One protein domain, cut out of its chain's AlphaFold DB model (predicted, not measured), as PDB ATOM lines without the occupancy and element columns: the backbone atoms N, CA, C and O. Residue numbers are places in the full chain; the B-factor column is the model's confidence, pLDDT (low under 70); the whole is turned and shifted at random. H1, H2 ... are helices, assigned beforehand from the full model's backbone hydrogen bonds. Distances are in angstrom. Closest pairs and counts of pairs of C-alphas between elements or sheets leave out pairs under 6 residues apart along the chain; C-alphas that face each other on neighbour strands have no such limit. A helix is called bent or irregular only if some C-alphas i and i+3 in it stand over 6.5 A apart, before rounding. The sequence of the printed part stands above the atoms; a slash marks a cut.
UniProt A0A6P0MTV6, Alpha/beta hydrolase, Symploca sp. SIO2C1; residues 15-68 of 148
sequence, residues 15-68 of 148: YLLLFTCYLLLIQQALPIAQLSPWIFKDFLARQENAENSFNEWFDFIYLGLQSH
ATOM      1  N   TYR A  15     162.181 119.015 131.331       65.12
ATOM      2  CA  TYR A  15     161.088 118.190 130.811       65.12
ATOM      3  C   TYR A  15     161.138 116.738 131.302       65.12
ATOM      4  O   TYR A  15     160.086 116.145 131.518       65.12
ATOM      5  N   LEU A  16     162.325 116.172 131.544       62.12
ATOM      6  CA  LEU A  16     162.470 114.824 132.099       62.12
ATOM      7  C   LEU A  16     162.030 114.781 133.570       62.12
ATOM      8  O   LEU A  16     161.407 113.811 133.990       62.12
ATOM      9  N   LEU A  17     162.298 115.853 134.326       58.84
ATOM     10  CA  LEU A  17     161.838 116.018 135.709       58.84
ATOM     11  C   LEU A  17     160.316 116.235 135.779       58.84
ATOM     12  O   LEU A  17     159.636 115.629 136.600       58.84
ATOM     13  N   LEU A  18     159.759 117.050 134.879       64.56
ATOM     14  CA  LEU A  18     158.307 117.236 134.771       64.56
ATOM     15  C   LEU A  18     157.598 115.937 134.365       64.56
ATOM     16  O   LEU A  18     156.533 115.634 134.894       64.56
ATOM     17  N   PHE A  19     158.198 115.144 133.474       68.62
ATOM     18  CA  PHE A  19     157.650 113.864 133.031       68.62
ATOM     19  C   PHE A  19     157.682 112.800 134.134       68.62
ATOM     20  O   PHE A  19     156.703 112.077 134.312       68.62
ATOM     21  N   THR A  20     158.755 112.724 134.929       55.72
ATOM     22  CA  THR A  20     158.808 111.813 136.084       55.72
ATOM     23  C   THR A  20     157.862 112.249 137.199       55.72
ATOM     24  O   THR A  20     157.176 111.396 137.758       55.72
ATOM     25  N   CYS A  21     157.725 113.552 137.473       54.94
ATOM     26  CA  CYS A  21     156.697 114.067 138.384       54.94
ATOM     27  C   CYS A  21     155.276 113.754 137.885       54.94
ATOM     28  O   CYS A  21     154.440 113.322 138.673       54.94
ATOM     29  N   TYR A  22     155.008 113.907 136.587       62.53
ATOM     30  CA  TYR A  22     153.715 113.579 135.977       62.53
ATOM     31  C   TYR A  22     153.387 112.081 136.064       62.53
ATOM     32  O   TYR A  22     152.280 111.707 136.446       62.53
ATOM     33  N   LEU A  23     154.364 111.208 135.794       52.53
ATOM     34  CA  LEU A  23     154.212 109.759 135.950       52.53
ATOM     35  C   LEU A  23     154.008 109.345 137.411       52.53
ATOM     36  O   LEU A  23     153.180 108.476 137.679       52.53
ATOM     37  N   LEU A  24     154.707 109.985 138.354       55.88
ATOM     38  CA  LEU A  24     154.498 109.768 139.785       55.88
ATOM     39  C   LEU A  24     153.084 110.184 140.204       55.88
ATOM     40  O   LEU A  24     152.430 109.416 140.900       55.88
ATOM     41  N   LEU A  25     152.580 111.333 139.737       55.75
ATOM     42  CA  LEU A  25     151.209 111.791 140.003       55.75
ATOM     43  C   LEU A  25     150.149 110.818 139.449       55.75
ATOM     44  O   LEU A  25     149.180 110.513 140.144       55.75
ATOM     45  N   ILE A  26     150.353 110.271 138.242       54.16
ATOM     46  CA  ILE A  26     149.464 109.250 137.652       54.16
ATOM     47  C   ILE A  26     149.514 107.938 138.446       54.16
ATOM     48  O   ILE A  26     148.473 107.325 138.690       54.16
ATOM     49  N   GLN A  27     150.703 107.507 138.879       50.88
ATOM     50  CA  GLN A  27     150.867 106.266 139.642       50.88
ATOM     51  C   GLN A  27     150.182 106.306 141.014       50.88
ATOM     52  O   GLN A  27     149.777 105.253 141.498       50.88
ATOM     53  N   GLN A  28     150.008 107.483 141.625       53.09
ATOM     54  CA  GLN A  28     149.323 107.593 142.922       53.09
ATOM     55  C   GLN A  28     147.791 107.581 142.779       53.09
ATOM     56  O   GLN A  28     147.096 107.081 143.660       53.09
ATOM     57  N   ALA A  29     147.256 108.081 141.658       53.66
ATOM     58  CA  ALA A  29     145.812 108.145 141.411       53.66
ATOM     59  C   ALA A  29     145.209 106.799 140.958       53.66
ATOM     60  O   ALA A  29     144.068 106.478 141.298       53.66
ATOM     61  N   LEU A  30     145.979 105.986 140.225       50.56
ATOM     62  CA  LEU A  30     145.515 104.727 139.631       50.56
ATOM     63  C   LEU A  30     145.047 103.655 140.647       50.56
ATOM     64  O   LEU A  30     143.976 103.086 140.434       50.56
ATOM     65  N   PRO A  31     145.772 103.363 141.750       58.38
ATOM     66  CA  PRO A  31     145.336 102.342 142.707       58.38
ATOM     67  C   PRO A  31     144.140 102.791 143.561       58.38
ATOM     68  O   PRO A  31     143.312 101.962 143.928       58.38
ATOM     69  N   ILE A  32     144.007 104.093 143.844       57.72
ATOM     70  CA  ILE A  32     142.886 104.634 144.633       57.72
ATOM     71  C   ILE A  32     141.579 104.528 143.840       57.72
ATOM     72  O   ILE A  32     140.585 104.046 144.378       57.72
ATOM     73  N   ALA A  33     141.596 104.895 142.555       60.69
ATOM     74  CA  ALA A  33     140.419 104.831 141.687       60.69
ATOM     75  C   ALA A  33     139.917 103.393 141.445       60.69
ATOM     76  O   ALA A  33     138.724 103.179 141.258       60.69
ATOM     77  N   GLN A  34     140.814 102.400 141.454       64.19
ATOM     78  CA  GLN A  34     140.441 100.994 141.249       64.19
ATOM     79  C   GLN A  34     139.862 100.333 142.508       64.19
ATOM     80  O   GLN A  34     139.048  99.419 142.396       64.19
ATOM     81  N   LEU A  35     140.264 100.784 143.701       66.56
ATOM     82  CA  LEU A  35     139.799 100.226 144.976       66.56
ATOM     83  C   LEU A  35     138.563 100.943 145.528       66.56
ATOM     84  O   LEU A  35     137.780 100.332 146.261       66.56
ATOM     85  N   SER A  36     138.355 102.215 145.185       68.00
ATOM     86  CA  SER A  36     137.278 103.009 145.775       68.00
ATOM     87  C   SER A  36     135.862 102.502 145.465       68.00
ATOM     88  O   SER A  36     135.066 102.504 146.398       68.00
ATOM     89  N   PRO A  37     135.501 101.956 144.285       71.50
ATOM     90  CA  PRO A  37     134.150 101.418 144.091       71.50
ATOM     91  C   PRO A  37     133.849 100.216 144.994       71.50
ATOM     92  O   PRO A  37     132.701  99.976 145.354       71.50
ATOM     93  N   TRP A  38     134.880  99.451 145.364       77.62
ATOM     94  CA  TRP A  38     134.742  98.290 146.239       77.62
ATOM     95  C   TRP A  38     134.645  98.697 147.713       77.62
ATOM     96  O   TRP A  38     133.824  98.149 148.441       77.62
ATOM     97  N   ILE A  39     135.427  99.701 148.125       82.81
ATOM     98  CA  ILE A  39     135.405 100.263 149.484       82.81
ATOM     99  C   ILE A  39     134.116 101.050 149.759       82.81
ATOM    100  O   ILE A  39     133.562 100.935 150.848       82.81
ATOM    101  N   PHE A  40     133.632 101.809 148.773       84.62
ATOM    102  CA  PHE A  40     132.455 102.684 148.872       84.62
ATOM    103  C   PHE A  40     131.193 102.073 148.256       84.62
ATOM    104  O   PHE A  40     130.264 102.780 147.866       84.62
ATOM    105  N   LYS A  41     131.166 100.747 148.119       87.62
ATOM    106  CA  LYS A  41     130.106 100.034 147.407       87.62
ATOM    107  C   LYS A  41     128.713 100.341 147.964       87.62
ATOM    108  O   LYS A  41     127.788 100.553 147.180       87.62
ATOM    109  N   ASP A  42     128.554 100.344 149.285       88.44
ATOM    110  CA  ASP A  42     127.239 100.485 149.919       88.44
ATOM    111  C   ASP A  42     126.744 101.934 149.883       88.44
ATOM    112  O   ASP A  42     125.548 102.180 149.714       88.44
ATOM    113  N   PHE A  43     127.655 102.902 149.964       85.94
ATOM    114  CA  PHE A  43     127.371 104.308 149.716       85.94
ATOM    115  C   PHE A  43     126.909 104.531 148.273       85.94
ATOM    116  O   PHE A  43     125.843 105.109 148.052       85.94
ATOM    117  N   LEU A  44     127.666 104.032 147.293       85.56
ATOM    118  CA  LEU A  44     127.358 104.218 145.873       85.56
ATOM    119  C   LEU A  44     126.043 103.545 145.473       85.56
ATOM    120  O   LEU A  44     125.271 104.124 144.714       85.56
ATOM    121  N   ALA A  45     125.738 102.368 146.028       86.00
ATOM    122  CA  ALA A  45     124.489 101.652 145.766       86.00
ATOM    123  C   ALA A  45     123.224 102.419 146.204       86.00
ATOM    124  O   ALA A  45     122.119 102.067 145.792       86.00
ATOM    125  N   ARG A  46     123.369 103.445 147.049       82.38
ATOM    126  CA  ARG A  46     122.260 104.254 147.579       82.38
ATOM    127  C   ARG A  46     122.068 105.578 146.842       82.38
ATOM    128  O   ARG A  46     121.097 106.274 147.127       82.38
ATOM    129  N   GLN A  47     122.972 105.933 145.932       81.81
ATOM    130  CA  GLN A  47     122.895 107.179 145.178       81.81
ATOM    131  C   GLN A  47     122.062 107.002 143.912       81.81
ATOM    132  O   GLN A  47     122.194 106.009 143.202       81.81
ATOM    133  N   GLU A  48     121.227 107.997 143.604       78.50
ATOM    134  CA  GLU A  48     120.414 108.010 142.380       78.50
ATOM    135  C   GLU A  48     121.298 108.033 141.121       78.50
ATOM    136  O   GLU A  48     120.963 107.425 140.107       78.50
ATOM    137  N   ASN A  49     122.468 108.675 141.212       81.38
ATOM    138  CA  ASN A  49     123.483 108.690 140.166       81.38
ATOM    139  C   ASN A  49     124.856 108.313 140.740       81.38
ATOM    140  O   ASN A  49     125.693 109.170 141.029       81.38
ATOM    141  N   ALA A  50     125.061 107.007 140.924       73.94
ATOM    142  CA  ALA A  50     126.260 106.448 141.539       73.94
ATOM    143  C   ALA A  50     127.567 106.887 140.855       73.94
ATOM    144  O   ALA A  50     128.539 107.171 141.550       73.94
ATOM    145  N   GLU A  51     127.599 106.984 139.521       73.50
ATOM    146  CA  GLU A  51     128.797 107.406 138.782       73.50
ATOM    147  C   GLU A  51     129.155 108.870 139.068       73.50
ATOM    148  O   GLU A  51     130.306 109.170 139.385       73.50
ATOM    149  N   ASN A  52     128.177 109.780 139.037       81.19
ATOM    150  CA  ASN A  52     128.429 111.186 139.358       81.19
ATOM    151  C   ASN A  52     128.819 111.374 140.827       81.19
ATOM    152  O   ASN A  52     129.790 112.070 141.107       81.19
ATOM    153  N   SER A  53     128.121 110.716 141.760       77.06
ATOM    154  CA  SER A  53     128.459 110.794 143.187       77.06
ATOM    155  C   SER A  53     129.848 110.231 143.489       77.06
ATOM    156  O   SER A  53     130.553 110.756 144.351       77.06
ATOM    157  N   PHE A  54     130.261 109.182 142.777       77.75
ATOM    158  CA  PHE A  54     131.619 108.662 142.862       77.75
ATOM    159  C   PHE A  54     132.648 109.676 142.366       77.75
ATOM    160  O   PHE A  54     133.642 109.900 143.051       77.75
ATOM    161  N   ASN A  55     132.406 110.293 141.207       80.19
ATOM    162  CA  ASN A  55     133.316 111.276 140.623       80.19
ATOM    163  C   ASN A  55     133.462 112.506 141.523       80.19
ATOM    164  O   ASN A  55     134.582 112.904 141.813       80.19
ATOM    165  N   GLU A  56     132.361 113.047 142.051       81.75
ATOM    166  CA  GLU A  56     132.396 114.174 142.993       81.75
ATOM    167  C   GLU A  56     133.180 113.835 144.269       81.75
ATOM    168  O   GLU A  56     134.006 114.624 144.737       81.75
ATOM    169  N   TRP A  57     132.953 112.643 144.831       78.31
ATOM    170  CA  TRP A  57     133.703 112.171 145.992       78.31
ATOM    171  C   TRP A  57     135.193 111.977 145.671       78.31
ATOM    172  O   TRP A  57     136.058 112.384 146.450       78.31
ATOM    173  N   PHE A  58     135.501 111.377 144.519       80.12
ATOM    174  CA  PHE A  58     136.870 111.143 144.076       80.12
ATOM    175  C   PHE A  58     137.603 112.462 143.840       80.12
ATOM    176  O   PHE A  58     138.724 112.619 144.319       80.12
ATOM    177  N   ASP A  59     136.955 113.427 143.189       84.00
ATOM    178  CA  ASP A  59     137.484 114.769 142.957       84.00
ATOM    179  C   ASP A  59     137.772 115.479 144.280       84.00
ATOM    180  O   ASP A  59     138.834 116.082 144.434       84.00
ATOM    181  N   PHE A  60     136.889 115.358 145.276       82.00
ATOM    182  CA  PHE A  60     137.127 115.911 146.609       82.00
ATOM    183  C   PHE A  60     138.385 115.320 147.270       82.00
ATOM    184  O   PHE A  60     139.241 116.065 147.758       82.00
ATOM    185  N   ILE A  61     138.534 113.991 147.258       78.88
ATOM    186  CA  ILE A  61     139.727 113.319 147.800       78.88
ATOM    187  C   ILE A  61     140.979 113.708 147.009       78.88
ATOM    188  O   ILE A  61     142.015 114.018 147.600       78.88
ATOM    189  N   TYR A  62     140.884 113.727 145.681       81.50
ATOM    190  CA  TYR A  62     141.977 114.072 144.783       81.50
ATOM    191  C   TYR A  62     142.459 115.512 144.997       81.50
ATOM    192  O   TYR A  62     143.660 115.740 145.157       81.50
ATOM    193  N   LEU A  63     141.539 116.476 145.103       84.56
ATOM    194  CA  LEU A  63     141.851 117.864 145.445       84.56
ATOM    195  C   LEU A  63     142.523 117.970 146.816       84.56
ATOM    196  O   LEU A  63     143.479 118.734 146.964       84.56
ATOM    197  N   GLY A  64     142.071 117.190 147.801       82.56
ATOM    198  CA  GLY A  64     142.713 117.105 149.113       82.56
ATOM    199  C   GLY A  64     144.165 116.627 149.023       82.56
ATOM    200  O   GLY A  64     145.054 117.243 149.611       82.56
ATOM    201  N   LEU A  65     144.428 115.583 148.231       79.62
ATOM    202  CA  LEU A  65     145.782 115.068 147.994       79.62
ATOM    203  C   LEU A  65     146.685 116.079 147.271       79.62
ATOM    204  O   LEU A  65     147.883 116.123 147.540       79.62
ATOM    205  N   GLN A  66     146.130 116.894 146.369       80.81
ATOM    206  CA  GLN A  66     146.885 117.932 145.659       80.81
ATOM    207  C   GLN A  66     147.139 119.187 146.502       80.81
ATOM    208  O   GLN A  66     148.166 119.844 146.336       80.81
ATOM    209  N   SER A  67     146.196 119.542 147.377       85.31
ATOM    210  CA  SER A  67     146.198 120.823 148.100       85.31
ATOM    211  C   SER A  67     146.889 120.753 149.463       85.31
ATOM    212  O   SER A  67     147.168 121.791 150.066       85.31
ATOM    213  N   HIS A  68     147.176 119.549 149.961       79.56
ATOM    214  CA  HIS A  68     147.800 119.334 151.262       79.56
ATOM    215  C   HIS A  68     149.149 118.624 151.146       79.56
ATOM    216  O   HIS A  68     149.386 117.826 150.243       79.56
TER     217      HIS A  68
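AT A GLANCE: This is residues 15 to 68 of the 148 residues of the protein "Alpha/beta hydrolase" of Symploca sp. SIO2C1 (UniProt A0A6P0MTV6). A long helix, H1, and a shorter one, H3, make a loose V: the chain runs along H1, turns through the short helix H2 and its links, and folds back along H3, which comes near the later part of H1 and then diverges from it. The first residues of H1, 15 to 24, stick out past the rest as a free arm, and this arm makes much of the length. The printed part has 54 residues with three named helices, in the order H1, H2, H3, and no named strand; the class is all helix. The whole is loose, with a radius of gyration of the C-alphas of 13.7 A, and the C-alphas span 44 by 19 by 16 A along their three main axes.

HOW THE PARTS SIT: The longest helix is H1, residues 15 to 39, and H3, residues 50 to 67, runs the opposite way to it. Their lines stand at 42 degrees, a steep tilt, and the line of H1 is a rough one. H1 and H3 only just touch, with 3 pairs of C-alphas within 8 A. The closest C-alphas of the two are those of Ala 33 and Phe 58, 7.6 A apart. H1 touches H3 with residues 29 to 37 alone, and H3 touches H1 with residues 54 to 62 alone; the two centres are 14.1 A apart. Between these helices along the chain comes H2, residues 41 to 44. H2 and H3 touch only at the corner by their link, with 4 pairs of C-alphas within 8 A; the closest C-alphas are those of Leu 44 and Ala 50, 5.0 A apart. H3 touches H2 with residues 50 to 54 alone. H1 and H2 are close but not clearly touching, and their closest C-alphas, those of Pro 37 and Leu 44, are 7.6 A apart. In H3 every pair of O of residue i and N of residue i+4 is within hydrogen-bond range, in H1 17 of 21 are, and H2 is too short for such a pair.

IN THESE COORDINATES: H1 has 25 residues, from Tyr 15 with its C-alpha at (161.088, 118.190, 130.811) to Ile 39 with its C-alpha at (135.405, 100.263, 149.484), and measures 36.5 A from first to last C-alpha. It is irregular, but only just: C-alphas 34 and 37 are 6.9 A apart. H2, from Lys 41 to Leu 44, measures 5.2 A. H3 has 18 residues, from Ala 50 with its C-alpha at (126.260, 106.448, 141.539) to Ser 67 with its C-alpha at (146.198, 120.823, 148.100), and measures 25.4 A. No helix is bent.

THE WHOLE: The outline of the whole is a rod. The two C-alphas farthest apart, those of Tyr 15 and Arg 46, are 44.5 A apart, while the first and last printed C-alphas, those of Tyr 15 and His 68, are 24.4 A apart. Residues 15 to 24, which belong to H1, stand free. Without them the body has 44 residues and spans 30 by 18 by 13 A, with a radius of gyration of 11.0 A. The printed part has no cut. The link from H1 to H2, one residue, is tight, and so is the link from H2 to H3, five residues. The mean pLDDT of the printed part is 72.1. Confidence is low in residues 15 to 36, which are under 70; the mean pLDDT of H1 is 61, that of H2 is 87 and that of H3 is 80.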